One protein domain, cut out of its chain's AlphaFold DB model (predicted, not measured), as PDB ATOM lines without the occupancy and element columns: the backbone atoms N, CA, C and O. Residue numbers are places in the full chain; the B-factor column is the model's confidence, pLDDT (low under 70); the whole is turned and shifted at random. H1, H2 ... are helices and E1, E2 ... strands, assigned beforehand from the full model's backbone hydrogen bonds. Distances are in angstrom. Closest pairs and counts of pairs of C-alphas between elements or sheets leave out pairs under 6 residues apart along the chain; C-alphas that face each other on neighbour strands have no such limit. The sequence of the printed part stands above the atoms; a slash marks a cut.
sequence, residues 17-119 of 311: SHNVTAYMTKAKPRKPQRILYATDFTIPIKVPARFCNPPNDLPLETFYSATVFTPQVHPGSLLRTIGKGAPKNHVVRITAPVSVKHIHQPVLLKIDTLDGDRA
ATOM      1  N   SER A  17     507.230 -10.266 657.927       88.56
ATOM      2  CA  SER A  17     506.327  -9.328 658.578       88.56
ATOM      3  C   SER A  17     506.477  -9.507 660.080       88.56
ATOM      4  O   SER A  17     506.265 -10.603 660.600       88.56
ATOM      5  N   HIS A  18     506.889  -8.446 660.763       89.62
ATOM      6  CA  HIS A  18     507.081  -8.437 662.209       89.62
ATOM      7  C   HIS A  18     505.863  -7.814 662.880       89.62
ATOM      8  O   HIS A  18     505.203  -6.961 662.287       89.62
ATOM      9  N   ASN A  19     505.601  -8.217 664.121       87.94
ATOM     10  CA  ASN A  19     504.537  -7.663 664.953       87.94
ATOM     11  C   ASN A  19     503.178  -7.631 664.242       87.94
ATOM     12  O   ASN A  19     502.448  -6.645 664.297       87.94
ATOM     13  N   VAL A  20     502.822  -8.694 663.534       89.62
ATOM     14  CA  VAL A  20     501.524  -8.809 662.866       89.62
ATOM     15  C   VAL A  20     500.482  -9.195 663.911       89.62
ATOM     16  O   VAL A  20     500.702 -10.150 664.655       89.62
ATOM     17  N   THR A  21     499.351  -8.487 663.978       88.62
ATOM     18  CA  THR A  21     498.247  -8.910 664.856       88.62
ATOM     19  C   THR A  21     497.660 -10.181 664.274       88.62
ATOM     20  O   THR A  21     497.278 -10.192 663.098       88.62
ATOM     21  N   ALA A  22     497.575 -11.229 665.085       89.94
ATOM     22  CA  ALA A  22     497.049 -12.517 664.676       89.94
ATOM     23  C   ALA A  22     496.078 -13.087 665.711       89.94
ATOM     24  O   ALA A  22     496.345 -13.036 666.904       89.94
ATOM     25  N   TYR A  23     494.973 -13.667 665.252       87.31
ATOM     26  CA  TYR A  23     494.020 -14.395 666.086       87.31
ATOM     27  C   TYR A  23     494.280 -15.898 666.000       87.31
ATOM     28  O   TYR A  23     494.335 -16.442 664.891       87.31
ATOM     29  N   MET A  24     494.428 -16.575 667.143       86.31
ATOM     30  CA  MET A  24     494.668 -18.017 667.194       86.31
ATOM     31  C   MET A  24     493.393 -18.811 667.452       86.31
ATOM     32  O   MET A  24     492.703 -18.594 668.439       86.31
ATOM     33  N   THR A  25     493.137 -19.816 666.617       86.31
ATOM     34  CA  THR A  25     491.999 -20.732 666.775       86.31
ATOM     35  C   THR A  25     492.351 -22.151 666.318       86.31
ATOM     36  O   THR A  25     493.432 -22.424 665.780       86.31
ATOM     37  N   LYS A  26     491.434 -23.097 666.526       83.44
ATOM     38  CA  LYS A  26     491.552 -24.464 666.010       83.44
ATOM     39  C   LYS A  26     491.249 -24.499 664.514       83.44
ATOM     40  O   LYS A  26     490.258 -23.962 664.033       83.44
ATOM     41  N   ALA A  27     492.046 -25.251 663.758       79.19
ATOM     42  CA  ALA A  27     491.816 -25.452 662.328       79.19
ATOM     43  C   ALA A  27     490.497 -26.183 662.037       79.19
ATOM     44  O   ALA A  27     489.897 -25.977 660.974       79.19
ATOM     45  N   LYS A  28     490.102 -27.087 662.945       75.88
ATOM     46  CA  LYS A  28     488.832 -27.825 662.967       75.88
ATOM     47  C   LYS A  28     488.466 -28.137 664.425       75.88
ATOM     48  O   LYS A  28     489.383 -28.427 665.192       75.88
ATOM     49  N   PRO A  29     487.172 -28.231 664.786       68.31
ATOM     50  CA  PRO A  29     486.747 -28.515 666.162       68.31
ATOM     51  C   PRO A  29     487.385 -29.776 666.768       68.31
ATOM     52  O   PRO A  29     487.758 -29.791 667.935       68.31
ATOM     53  N   ARG A  30     487.555 -30.821 665.945       68.62
ATOM     54  CA  ARG A  30     488.058 -32.145 666.352       68.62
ATOM     55  C   ARG A  30     489.550 -32.385 666.079       68.62
ATOM     56  O   ARG A  30     490.016 -33.499 666.284       68.62
ATOM     57  N   LYS A  31     490.304 -31.403 665.562       68.69
ATOM     58  CA  LYS A  31     491.750 -31.562 665.309       68.69
ATOM     59  C   LYS A  31     492.558 -30.638 666.223       68.69
ATOM     60  O   LYS A  31     492.212 -29.465 666.316       68.69
ATOM     61  N   PRO A  32     493.679 -31.110 666.800       70.69
ATOM     62  CA  PRO A  32     494.536 -30.289 667.660       70.69
ATOM     63  C   PRO A  32     495.341 -29.235 666.884       70.69
ATOM     64  O   PRO A  32     496.024 -28.411 667.482       70.69
ATOM     65  N   GLN A  33     495.290 -29.251 665.547       84.88
ATOM     66  CA  GLN A  33     496.025 -28.303 664.722       84.88
ATOM     67  C   GLN A  33     495.499 -26.881 664.939       84.88
ATOM     68  O   GLN A  33     494.338 -26.599 664.641       84.88
ATOM     69  N   ARG A  34     496.374 -25.990 665.407       88.50
ATOM     70  CA  ARG A  34     496.094 -24.562 665.577       88.50
ATOM     71  C   ARG A  34     496.470 -23.787 664.319       88.50
ATOM     72  O   ARG A  34     497.406 -24.157 663.600       88.50
ATOM     73  N   ILE A  35     495.719 -22.731 664.044       90.00
ATOM     74  CA  ILE A  35     495.965 -21.797 662.945       90.00
ATOM     75  C   ILE A  35     495.878 -20.363 663.452       90.00
ATOM     76  O   ILE A  35     495.179 -20.086 664.425       90.00
ATOM     77  N   LEU A  36     496.573 -19.470 662.758       90.38
ATOM     78  CA  LEU A  36     496.488 -18.032 662.940       90.38
ATOM     79  C   LEU A  36     495.824 -17.395 661.723       90.38
ATOM     80  O   LEU A  36     496.206 -17.674 660.582       90.38
ATOM     81  N   TYR A  37     494.886 -16.495 661.985       88.31
ATOM     82  CA  TYR A  37     494.450 -15.489 661.025       88.31
ATOM     83  C   TYR A  37     495.198 -14.202 661.334       88.31
ATOM     84  O   TYR A  37     495.038 -13.652 662.418       88.31
ATOM     85  N   ALA A  38     496.056 -13.765 660.419       88.81
ATOM     86  CA  ALA A  38     496.942 -12.630 660.634       88.81
ATOM     87  C   ALA A  38     496.541 -11.451 659.743       88.81
ATOM     88  O   ALA A  38     496.126 -11.642 658.601       88.81
ATOM     89  N   THR A  39     496.675 -10.238 660.272       85.62
ATOM     90  CA  THR A  39     496.498  -8.992 659.508       85.62
ATOM     91  C   THR A  39     497.379  -8.995 658.259       85.62
ATOM     92  O   THR A  39     498.559  -9.316 658.343       85.62
ATOM     93  N   ASP A  40     496.806  -8.656 657.103       83.12
ATOM     94  CA  ASP A  40     497.468  -8.641 655.785       83.12
ATOM     95  C   ASP A  40     497.821 -10.006 655.185       83.12
ATOM     96  O   ASP A  40     498.466 -10.085 654.137       83.12
ATOM     97  N   PHE A  41     497.358 -11.094 655.799       83.38
ATOM     98  CA  PHE A  41     497.496 -12.436 655.250       83.38
ATOM     99  C   PHE A  41     496.144 -12.959 654.783       83.38
ATOM    100  O   PHE A  41     495.192 -13.038 655.552       83.38
ATOM    101  N   THR A  42     496.083 -13.393 653.526       78.06
ATOM    102  CA  THR A  42     494.868 -13.966 652.931       78.06
ATOM    103  C   THR A  42     494.802 -15.481 653.027       78.06
ATOM    104  O   THR A  42     493.930 -16.087 652.427       78.06
ATOM    105  N   ILE A  43     495.717 -16.117 653.757       80.69
ATOM    106  CA  ILE A  43     495.722 -17.562 653.990       80.69
ATOM    107  C   ILE A  43     496.029 -17.851 655.459       80.69
ATOM    108  O   ILE A  43     496.851 -17.155 656.060       80.69
ATOM    109  N   PRO A  44     495.399 -18.881 656.048       86.00
ATOM    110  CA  PRO A  44     495.617 -19.219 657.443       86.00
ATOM    111  C   PRO A  44     497.034 -19.756 657.634       86.00
ATOM    112  O   PRO A  44     497.506 -20.617 656.882       86.00
ATOM    113  N   ILE A  45     497.701 -19.289 658.683       89.75
ATOM    114  CA  ILE A  45     499.069 -19.682 659.016       89.75
ATOM    115  C   ILE A  45     498.992 -20.842 659.997       89.75
ATOM    116  O   ILE A  45     498.419 -20.724 661.078       89.75
ATOM    117  N   LYS A  46     499.562 -21.992 659.641       90.00
ATOM    118  CA  LYS A  46     499.622 -23.137 660.558       90.00
ATOM    119  C   LYS A  46     500.592 -22.832 661.690       90.00
ATOM    120  O   LYS A  46     501.720 -22.426 661.422       90.00
ATOM    121  N   VAL A  47     500.175 -23.092 662.925       89.25
ATOM    122  CA  VAL A  47     501.044 -22.972 664.098       89.25
ATOM    123  C   VAL A  47     501.897 -24.243 664.212       89.25
ATOM    124  O   VAL A  47     501.342 -25.342 664.310       89.25
ATOM    125  N   PRO A  48     503.237 -24.137 664.161       87.88
ATOM    126  CA  PRO A  48     504.120 -25.278 664.376       87.88
ATOM    127  C   PRO A  48     503.957 -25.894 665.773       87.88
ATOM    128  O   PRO A  48     503.792 -25.171 666.750       87.88
ATOM    129  N   ALA A  49     504.109 -27.218 665.885       84.25
ATOM    130  CA  ALA A  49     503.917 -27.958 667.141       84.25
ATOM    131  C   ALA A  49     504.778 -27.453 668.317       84.25
ATOM    132  O   ALA A  49     504.358 -27.541 669.464       84.25
ATOM    133  N   ARG A  50     505.946 -26.855 668.038       84.88
ATOM    134  CA  ARG A  50     506.820 -26.239 669.057       84.88
ATOM    135  C   ARG A  50     506.165 -25.099 669.856       84.88
ATOM    136  O   ARG A  50     506.664 -24.767 670.922       84.88
ATOM    137  N   PHE A  51     505.084 -24.509 669.338       83.00
ATOM    138  CA  PHE A  51     504.281 -23.471 670.005       83.00
ATOM    139  C   PHE A  51     502.946 -24.006 670.553       83.00
ATOM    140  O   PHE A  51     502.092 -23.233 670.974       83.00
ATOM    141  N   CYS A  52     502.723 -25.318 670.471       76.38
ATOM    142  CA  CYS A  52     501.510 -25.979 670.957       76.38
ATOM    143  C   CYS A  52     501.801 -26.964 672.095       76.38
ATOM    144  O   CYS A  52     500.867 -27.542 672.639       76.38
ATOM    145  N   ASN A  53     503.078 -27.206 672.400       75.81
ATOM    146  CA  ASN A  53     503.510 -28.162 673.409       75.81
ATOM    147  C   ASN A  53     504.034 -27.412 674.644       75.81
ATOM    148  O   ASN A  53     504.671 -26.365 674.480       75.81
ATOM    149  N   PRO A  54     503.841 -27.957 675.859       65.19
ATOM    150  CA  PRO A  54     504.423 -27.399 677.075       65.19
ATOM    151  C   PRO A  54     505.946 -27.220 676.944       65.19
ATOM    152  O   PRO A  54     506.599 -28.063 676.320       65.19
ATOM    153  N   PRO A  55     506.532 -26.151 677.511       67.88
ATOM    154  CA  PRO A  55     505.904 -25.099 678.323       67.88
ATOM    155  C   PRO A  55     505.252 -23.968 677.504       67.88
ATOM    156  O   PRO A  55     504.632 -23.080 678.075       67.88
ATOM    157  N   ASN A  56     505.363 -23.996 676.175       70.12
ATOM    158  CA  ASN A  56     504.920 -22.920 675.281       70.12
ATOM    159  C   ASN A  56     503.466 -23.092 674.825       70.12
ATOM    160  O   ASN A  56     503.126 -22.710 673.705       70.12
ATOM    161  N   ASP A  57     502.622 -23.736 675.634       78.94
ATOM    162  CA  ASP A  57     501.239 -23.989 675.252       78.94
ATOM    163  C   ASP A  57     500.412 -22.698 675.336       78.94
ATOM    164  O   ASP A  57     499.953 -22.292 676.401       78.94
ATOM    165  N   LEU A  58     500.259 -22.025 674.195       80.75
ATOM    166  CA  LEU A  58     499.563 -20.744 674.114       80.75
ATOM    167  C   LEU A  58     498.027 -20.915 674.113       80.75
ATOM    168  O   LEU A  58     497.512 -21.756 673.369       80.75
ATOM    169  N   PRO A  59     497.264 -20.102 674.870       82.44
ATOM    170  CA  PRO A  59     495.805 -20.191 674.910       82.44
ATOM    171  C   PRO A  59     495.144 -19.935 673.548       82.44
ATOM    172  O   PRO A  59     495.585 -19.108 672.754       82.44
ATOM    173  N   LEU A  60     494.060 -20.658 673.267       82.94
ATOM    174  CA  LEU A  60     493.259 -20.491 672.051       82.94
ATOM    175  C   LEU A  60     492.261 -19.336 672.173       82.94
ATOM    176  O   LEU A  60     491.992 -18.859 673.269       82.94
ATOM    177  N   GLU A  61     491.683 -18.954 671.034       81.19
ATOM    178  CA  GLU A  61     490.632 -17.936 670.910       81.19
ATOM    179  C   GLU A  61     491.054 -16.570 671.472       81.19
ATOM    180  O   GLU A  61     490.272 -15.845 672.080       81.19
ATOM    181  N   THR A  62     492.325 -16.222 671.266       83.19
ATOM    182  CA  THR A  62     492.900 -14.944 671.686       83.19
ATOM    183  C   THR A  62     493.887 -14.417 670.648       83.19
ATOM    184  O   THR A  62     494.258 -15.113 669.691       83.19
ATOM    185  N   PHE A  63     494.276 -13.157 670.816       85.56
ATOM    186  CA  PHE A  63     495.133 -12.439 669.892       85.56
ATOM    187  C   PHE A  63     496.598 -12.437 670.342       85.56
ATOM    188  O   PHE A  63     496.919 -12.440 671.529       85.56
ATOM    189  N   TYR A  64     497.491 -12.393 669.359       89.44
ATOM    190  CA  TYR A  64     498.936 -12.443 669.531       89.44
ATOM    191  C   TYR A  64     499.644 -11.485 668.582       89.44
ATOM    192  O   TYR A  64     499.117 -11.102 667.531       89.44
ATOM    193  N   SER A  65     500.883 -11.159 668.938       90.88
ATOM    194  CA  SER A  65     501.857 -10.559 668.039       90.88
ATOM    195  C   SER A  65     502.651 -11.674 667.359       90.88
ATOM    196  O   SER A  65     503.245 -12.525 668.018       90.88
ATOM    197  N   ALA A  66     502.646 -11.709 666.028       91.88
ATOM    198  CA  ALA A  66     503.295 -12.758 665.251       91.88
ATOM    199  C   ALA A  66     504.385 -12.195 664.336       91.88
ATOM    200  O   ALA A  66     504.221 -11.161 663.689       91.88
ATOM    201  N   THR A  67     505.489 -12.930 664.222       93.12
ATOM    202  CA  THR A  67     506.476 -12.738 663.157       93.12
ATOM    203  C   THR A  67     506.295 -13.837 662.125       93.12
ATOM    204  O   THR A  67     506.465 -15.024 662.428       93.12
ATOM    205  N   VAL A  68     505.947 -13.449 660.904       90.88
ATOM    206  CA  VAL A  68     505.553 -14.370 659.839       90.88
ATOM    207  C   VAL A  68     506.495 -14.223 658.657       90.88
ATOM    208  O   VAL A  68     506.732 -13.130 658.147       90.88
ATOM    209  N   PHE A  69     507.017 -15.354 658.203       87.56
ATOM    210  CA  PHE A  69     507.764 -15.450 656.962       87.56
ATOM    211  C   PHE A  69     506.820 -15.737 655.798       87.56
ATOM    212  O   PHE A  69     506.112 -16.745 655.824       87.56
ATOM    213  N   THR A  70     506.880 -14.914 654.752       83.75
ATOM    214  CA  THR A  70     506.132 -15.136 653.510       83.75
ATOM    215  C   THR A  70     507.090 -15.527 652.386       83.75
ATOM    216  O   THR A  70     507.935 -14.716 651.991       83.75
ATOM    217  N   PRO A  71     506.975 -16.744 651.830       72.56
ATOM    218  CA  PRO A  71     507.723 -17.104 650.635       72.56
ATOM    219  C   PRO A  71     507.196 -16.296 649.440       72.56
ATOM    220  O   PRO A  71     506.008 -16.338 649.139       72.56
ATOM    221  N   GLN A  72     508.076 -15.558 648.756       66.88
ATOM    222  CA  GLN A  72     507.699 -14.772 647.571       66.88
ATOM    223  C   GLN A  72     507.598 -15.609 646.288       66.88
ATOM    224  O   GLN A  72     506.985 -15.186 645.311       66.88
ATOM    225  N   VAL A  73     508.221 -16.787 646.283       63.44
ATOM    226  CA  VAL A  73     508.239 -17.707 645.146       63.44
ATOM    227  C   VAL A  73     507.909 -19.094 645.670       63.44
ATOM    228  O   VAL A  73     508.579 -19.587 646.581       63.44
ATOM    229  N   HIS A  74     506.891 -19.729 645.095       62.12
ATOM    230  CA  HIS A  74     506.607 -21.131 645.367       62.12
ATOM    231  C   HIS A  74     507.180 -21.988 644.236       62.12
ATOM    232  O   HIS A  74     507.081 -21.608 643.064       62.12
ATOM    233  N   PRO A  75     507.767 -23.152 644.550       57.06
ATOM    234  CA  PRO A  75     508.107 -24.120 643.522       57.06
ATOM    235  C   PRO A  75     506.851 -24.433 642.691       57.06
ATOM    236  O   PRO A  75     505.761 -24.572 643.238       57.06
ATOM    237  N   GLY A  76     506.982 -24.487 641.364       59.44
ATOM    238  CA  GLY A  76     505.860 -24.733 640.440       59.44
ATOM    239  C   GLY A  76     504.897 -23.567 640.227       59.44
ATOM    240  O   GLY A  76     503.990 -23.692 639.407       59.44
ATOM    241  N   SER A  77     505.085 -22.426 640.897       63.72
ATOM    242  CA  SER A  77     504.457 -21.188 640.440       63.72
ATOM    243  C   SER A  77     505.103 -20.745 639.132       63.72
ATOM    244  O   SER A  77     506.329 -20.709 639.012       63.72
ATOM    245  N   LEU A  78     504.273 -20.383 638.156       67.44
ATOM    246  CA  LEU A  78     504.753 -19.748 636.937       67.44
ATOM    247  C   LEU A  78     505.363 -18.389 637.281       67.44
ATOM    248  O   LEU A  78     504.810 -17.626 638.077       67.44
ATOM    249  N   LEU A  79     506.502 -18.077 636.666       67.31
ATOM    250  CA  LEU A  79     507.079 -16.744 636.765       67.31
ATOM    251  C   LEU A  79     506.106 -15.738 636.145       67.31
ATOM    252  O   LEU A  79     505.597 -15.960 635.048       67.31
ATOM    253  N   ARG A  80     505.896 -14.603 636.822       65.88
ATOM    254  CA  ARG A  80     505.019 -13.521 636.336       65.88
ATOM    255  C   ARG A  80     505.445 -12.959 634.974       65.88
ATOM    256  O   ARG A  80     504.647 -12.312 634.312       65.88
ATOM    257  N   THR A  81     506.695 -13.192 634.577       70.75
ATOM    258  CA  THR A  81     507.271 -12.773 633.295       70.75
ATOM    259  C   THR A  81     506.874 -13.668 632.121       70.75
ATOM    260  O   THR A  81     507.127 -13.299 630.978       70.75
ATOM    261  N   ILE A  82     506.274 -14.838 632.366       73.62
ATOM    262  CA  ILE A  82     505.776 -15.701 631.292       73.62
ATOM    263  C   ILE A  82     504.554 -15.021 630.667       73.62
ATOM    264  O   ILE A  82     503.537 -14.828 631.335       73.62
ATOM    265  N   GLY A  83     504.675 -14.650 629.389       76.94
ATOM    266  CA  GLY A  83     503.594 -14.037 628.619       76.94
ATOM    267  C   GLY A  83     502.357 -14.934 628.545       76.94
ATOM    268  O   GLY A  83     502.475 -16.160 628.554       76.94
ATOM    269  N   LYS A  84     501.179 -14.306 628.482       83.31
ATOM    270  CA  LYS A  84     499.882 -14.985 628.375       83.31
ATOM    271  C   LYS A  84     499.750 -15.806 627.082       83.31
ATOM    272  O   LYS A  84     500.508 -15.615 626.131       83.31
ATOM    273  N   GLY A  85     498.783 -16.719 627.063       84.62
ATOM    274  CA  GLY A  85     498.385 -17.500 625.894       84.62
ATOM    275  C   GLY A  85     499.289 -18.696 625.605       84.62
ATOM    276  O   GLY A  85     499.706 -19.424 626.509       84.62
ATOM    277  N   ALA A  86     499.588 -18.930 624.324       83.00
ATOM    278  CA  ALA A  86     500.346 -20.103 623.879       83.00
ATOM    279  C   ALA A  86     501.698 -20.328 624.609       83.00
ATOM    280  O   ALA A  86     501.971 -21.478 624.979       83.00
ATOM    281  N   PRO A  87     502.530 -19.297 624.894       80.94
ATOM    282  CA  PRO A  87     503.762 -19.470 625.671       80.94
ATOM    283  C   PRO A  87     503.514 -20.021 627.081       80.94
ATOM    284  O   PRO A  87     504.211 -20.938 627.521       80.94
ATOM    285  N   LYS A  88     502.491 -19.512 627.777       81.81
ATOM    286  CA  LYS A  88     502.096 -19.980 629.111       81.81
ATOM    287  C   LYS A  88     501.644 -21.435 629.081       81.81
ATOM    288  O   LYS A  88     502.140 -22.241 629.871       81.81
ATOM    289  N   ASN A  89     500.779 -21.785 628.126       78.31
ATOM    290  CA  ASN A  89     500.272 -23.150 627.946       78.31
ATOM    291  C   ASN A  89     501.415 -24.143 627.725       78.31
ATOM    292  O   ASN A  89     501.449 -25.209 628.340       78.31
ATOM    293  N   HIS A  90     502.390 -23.769 626.894       81.44
ATOM    294  CA  HIS A  90     503.561 -24.592 626.622       81.44
ATOM    295  C   HIS A  90     504.383 -24.882 627.885       81.44
ATOM    296  O   HIS A  90     504.693 -26.044 628.165       81.44
ATOM    297  N   VAL A  91     504.710 -23.849 628.671       78.50
ATOM    298  CA  VAL A  91     505.494 -24.007 629.908       78.50
ATOM    299  C   VAL A  91     504.754 -24.887 630.909       78.50
ATOM    300  O   VAL A  91     505.349 -25.802 631.476       78.50
ATOM    301  N   VAL A  92     503.458 -24.652 631.110       76.75
ATOM    302  CA  VAL A  92     502.635 -25.419 632.058       76.75
ATOM    303  C   VAL A  92     502.583 -26.880 631.660       76.75
ATOM    304  O   VAL A  92     502.864 -27.740 632.485       76.75
ATOM    305  N   ARG A  93     502.309 -27.175 630.388       78.12
ATOM    306  CA  ARG A  93     502.230 -28.550 629.890       78.12
ATOM    307  C   ARG A  93     503.515 -29.338 630.141       78.12
ATOM    308  O   ARG A  93     503.458 -30.497 630.536       78.12
ATOM    309  N   ILE A  94     504.671 -28.713 629.927       77.44
ATOM    310  CA  ILE A  94     505.975 -29.365 630.116       77.44
ATOM    311  C   ILE A  94     506.333 -29.500 631.601       77.44
ATOM    312  O   ILE A  94     506.984 -30.466 631.991       77.44
ATOM    313  N   THR A  95     505.916 -28.546 632.437       73.62
ATOM    314  CA  THR A  95     506.270 -28.508 633.865       73.62
ATOM    315  C   THR A  95     505.277 -29.238 634.770       73.62
ATOM    316  O   THR A  95     505.682 -29.706 635.830       73.62
ATOM    317  N   ALA A  96     504.017 -29.413 634.362       70.19
ATOM    318  CA  ALA A  96     502.963 -30.059 635.150       70.19
ATOM    319  C   ALA A  96     503.303 -31.482 635.647       70.19
ATOM    320  O   ALA A  96     502.937 -31.809 636.780       70.19
ATOM    321  N   PRO A  97     504.014 -32.341 634.878       71.19
ATOM    322  CA  PRO A  97     504.447 -33.656 635.365       71.19
ATOM    323  C   PRO A  97     505.452 -33.587 636.522       71.19
ATOM    324  O   PRO A  97     505.602 -34.558 637.263       71.19
ATOM    325  N   VAL A  98     506.145 -32.458 636.703       68.88
ATOM    326  CA  VAL A  98     507.096 -32.274 637.800       68.88
ATOM    327  C   VAL A  98     506.312 -32.017 639.083       68.88
ATOM    328  O   VAL A  98     505.771 -30.935 639.308       68.88
ATOM    329  N   SER A  99     506.246 -33.027 639.952       55.84
ATOM    330  CA  SER A  99     505.532 -32.906 641.221       55.84
ATOM    331  C   SER A  99     506.198 -31.857 642.110       55.84
ATOM    332  O   SER A  99     507.297 -32.074 642.632       55.84
ATOM    333  N   VAL A 100     505.508 -30.755 642.378       60.91
ATOM    334  CA  VAL A 100     505.875 -29.908 643.507       60.91
ATOM    335  C   VAL A 100     505.258 -30.504 644.755       60.91
ATOM    336  O   VAL A 100     504.058 -30.388 644.993       60.91
ATOM    337  N   LYS A 101     506.088 -31.171 645.559       53.06
ATOM    338  CA  LYS A 101     505.629 -31.810 646.799       53.06
ATOM    339  C   LYS A 101     505.124 -30.797 647.830       53.06
ATOM    340  O   LYS A 101     504.279 -31.147 648.652       53.06
ATOM    341  N   HIS A 102     505.617 -29.556 647.797       56.88
ATOM    342  CA  HIS A 102     505.347 -28.569 648.839       56.88
ATOM    343  C   HIS A 102     505.088 -27.176 648.260       56.88
ATOM    344  O   HIS A 102     506.000 -26.513 647.771       56.88
ATOM    345  N   ILE A 103     503.846 -26.705 648.382       61.62
ATOM    346  CA  ILE A 103     503.547 -25.274 648.319       61.62
ATOM    347  C   ILE A 103     504.003 -24.685 649.653       61.62
ATOM    348  O   ILE A 103     503.492 -25.062 650.711       61.62
ATOM    349  N   HIS A 104     504.988 -23.791 649.624       68.19
ATOM    350  CA  HIS A 104     505.424 -23.109 650.838       68.19
ATOM    351  C   HIS A 104     504.340 -22.123 651.275       68.19
ATOM    352  O   HIS A 104     504.153 -21.101 650.637       68.19
ATOM    353  N   GLN A 105     503.599 -22.430 652.335       76.50
ATOM    354  CA  GLN A 105     502.686 -21.471 652.965       76.50
ATOM    355  C   GLN A 105     503.491 -20.505 653.852       76.50
ATOM    356  O   GLN A 105     504.624 -20.836 654.214       76.50
ATOM    357  N   PRO A 106     502.944 -19.333 654.221       85.50
ATOM    358  CA  PRO A 106     503.552 -18.479 655.220       85.50
ATOM    359  C   PRO A 106     503.805 -19.264 656.504       85.50
ATOM    360  O   PRO A 106     502.997 -20.106 656.910       85.50
ATOM    361  N   VAL A 107     504.954 -19.010 657.117       88.75
ATOM    362  CA  VAL A 107     505.447 -19.772 658.263       88.75
ATOM    363  C   VAL A 107     505.558 -18.854 659.461       88.75
ATOM    364  O   VAL A 107     506.212 -17.814 659.404       88.75
ATOM    365  N   LEU A 108     504.959 -19.274 660.571       91.19
ATOM    366  CA  LEU A 108     505.136 -18.615 661.854       91.19
ATOM    367  C   LEU A 108     506.575 -18.814 662.353       91.19
ATOM    368  O   LEU A 108     506.997 -19.938 662.650       91.19
ATOM    369  N   LEU A 109     507.325 -17.719 662.447       90.94
ATOM    370  CA  LEU A 109     508.682 -17.716 662.989       90.94
ATOM    371  C   LEU A 109     508.677 -17.510 664.499       90.94
ATOM    372  O   LEU A 109     509.353 -18.257 665.204       90.94
ATOM    373  N   LYS A 110     507.894 -16.537 664.972       91.44
ATOM    374  CA  LYS A 110     507.784 -16.140 666.378       91.44
ATOM    375  C   LYS A 110     506.340 -15.768 666.699       91.44
ATOM    376  O   LYS A 110     505.643 -15.252 665.826       91.44
ATOM    377  N   ILE A 111     505.919 -16.018 667.928       91.38
ATOM    378  CA  ILE A 111     504.631 -15.597 668.468       91.38
ATOM    379  C   ILE A 111     504.850 -15.134 669.906       91.38
ATOM    380  O   ILE A 111     505.531 -15.815 670.667       91.38
ATOM    381  N   ASP A 112     504.302 -13.975 670.235       89.75
ATOM    382  CA  ASP A 112     504.386 -13.333 671.540       89.75
ATOM    383  C   ASP A 112     502.994 -12.807 671.922       89.75
ATOM    384  O   ASP A 112     502.113 -12.653 671.067       89.75
ATOM    385  N   THR A 113     502.785 -12.499 673.202       86.81
ATOM    386  CA  THR A 113     501.607 -11.734 673.630       86.81
ATOM    387  C   THR A 113     501.580 -10.376 672.931       86.81
ATOM    388  O   THR A 113     502.618  -9.843 672.530       86.81
ATOM    389  N   LEU A 114     500.386  -9.813 672.759       83.31
ATOM    390  CA  LEU A 114     500.267  -8.440 672.281       83.31
ATOM    391  C   LEU A 114     500.919  -7.462 673.260       83.31
ATOM    392  O   LEU A 114     500.899  -7.657 674.473       83.31
ATOM    393  N   ASP A 115     501.490  -6.410 672.697       82.44
ATOM    394  CA  ASP A 115     501.828  -5.175 673.389       82.44
ATOM    395  C   ASP A 115     500.569  -4.514 673.963       82.44
ATOM    396  O   ASP A 115     499.491  -4.605 673.371       82.44
ATOM    397  N   GLY A 116     500.728  -3.839 675.109       78.62
ATOM    398  CA  GLY A 116     499.626  -3.226 675.860       78.62
ATOM    399  C   GLY A 116     498.743  -2.337 674.988       78.62
ATOM    400  O   GLY A 116     497.544  -2.562 674.911       78.62
ATOM    401  N   ASP A 117     499.343  -1.445 674.197       80.50
ATOM    402  CA  ASP A 117     498.595  -0.543 673.314       80.50
ATOM    403  C   ASP A 117     497.672  -1.280 672.327       80.50
ATOM    404  O   ASP A 117     496.548  -0.846 672.078       80.50
ATOM    405  N   ARG A 118     498.111  -2.398 671.733       77.69
ATOM    406  CA  ARG A 118     497.281  -3.150 670.773       77.69
ATOM    407  C   ARG A 118     496.298  -4.082 671.456       77.69
ATOM    408  O   ARG A 118     495.227  -4.307 670.892       77.69
ATOM    409  N   ALA A 119     496.658  -4.629 672.614       79.19
ATOM    410  CA  ALA A 119     495.730  -5.379 673.449       79.19
ATOM    411  C   ALA A 119     494.548  -4.480 673.848       79.19
ATOM    412  O   ALA A 119     493.406  -4.832 673.557       79.19
TER     413      ALA A 119
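Overview. This is residues 17 to 119 of the 311 residues of an uncharacterized protein of Caenorhabditis japonica (UniProt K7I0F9). A four-stranded antiparallel sheet, curled like part of a barrel, makes the head of the domain, and a long arm of loop reaches away from it with the helix H1 at its far end. The arm, residues 71 to 106, goes out to H1 and folds back to the sheet, and it makes the length of the whole; the short helix H2 only grazes the sheet. The printed part has 103 residues with four named strands and two named helices in the order E1 E2 E3 H1 E4 H2, and the sheet's order is E2 E1 E3 E4. The class is mixed, helices and strands, with 50 residues, under half, in named elements. The whole is loose, with a radius of gyration of the C-alphas of 17.8 A, and elongated, spanning 54 by 31 by 20 A.

Along the chain. In the sheet, E1 is residues 17 to 28, 25.8 A from first to last C-alpha, and begins at C-alpha 17 (506.327, -9.328, 658.578). E2 is residues 31 to 38, 20.2 A; E3 is residues 62 to 70, 22.5 A; E4 is residues 107 to 113, 17.8 A. H1, residues 86 to 95, measures 14.3 A and begins at C-alpha 86 (500.346, -20.103, 623.879). H2, residues 116 to 119, measures 5.1 A and ends at C-alpha 119 (495.730, -5.379, 673.449).

Arrangement. The sheet is strongly twisted, with E2 and E4 as edge strands. The inner strands E1 and E3 are antiparallel at 114 degrees, with N 22 and O 64 within hydrogen-bond range at 2.9 A. E1 bends by 81 degrees at residue 20, and E3 by 63 degrees at residue 65. E1 and E2 form a hairpin, antiparallel at 147 degrees, with N 25 and O 35 at 3.0 A. E3 and E4 are antiparallel at 149 degrees, with N 67 and O 110 at 2.8 A. Residues 35 to 36 of E2 also pair, antiparallel, with residues 45 to 46. H2 only grazes the sheet, with its residues 118 to 119. H1 is not on the sheet, and H1 and H2 are apart. In H1 every O i to N i+4 pair is within hydrogen-bond range; H2 is too short for such a pair.

Size, cuts and confidence. The two C-alphas farthest apart are those of Pro 55 and Ala 86, at 55.0 A. The printed part has no cut. The links E2 to E3, E3 to H1 and H1 to E4 are long, with 23, 15 and 11 residues. The mean pLDDT of the printed part is 79.3; residues 29 to 31, 54 to 55, 72 to 80 and 98 to 104 are under 70.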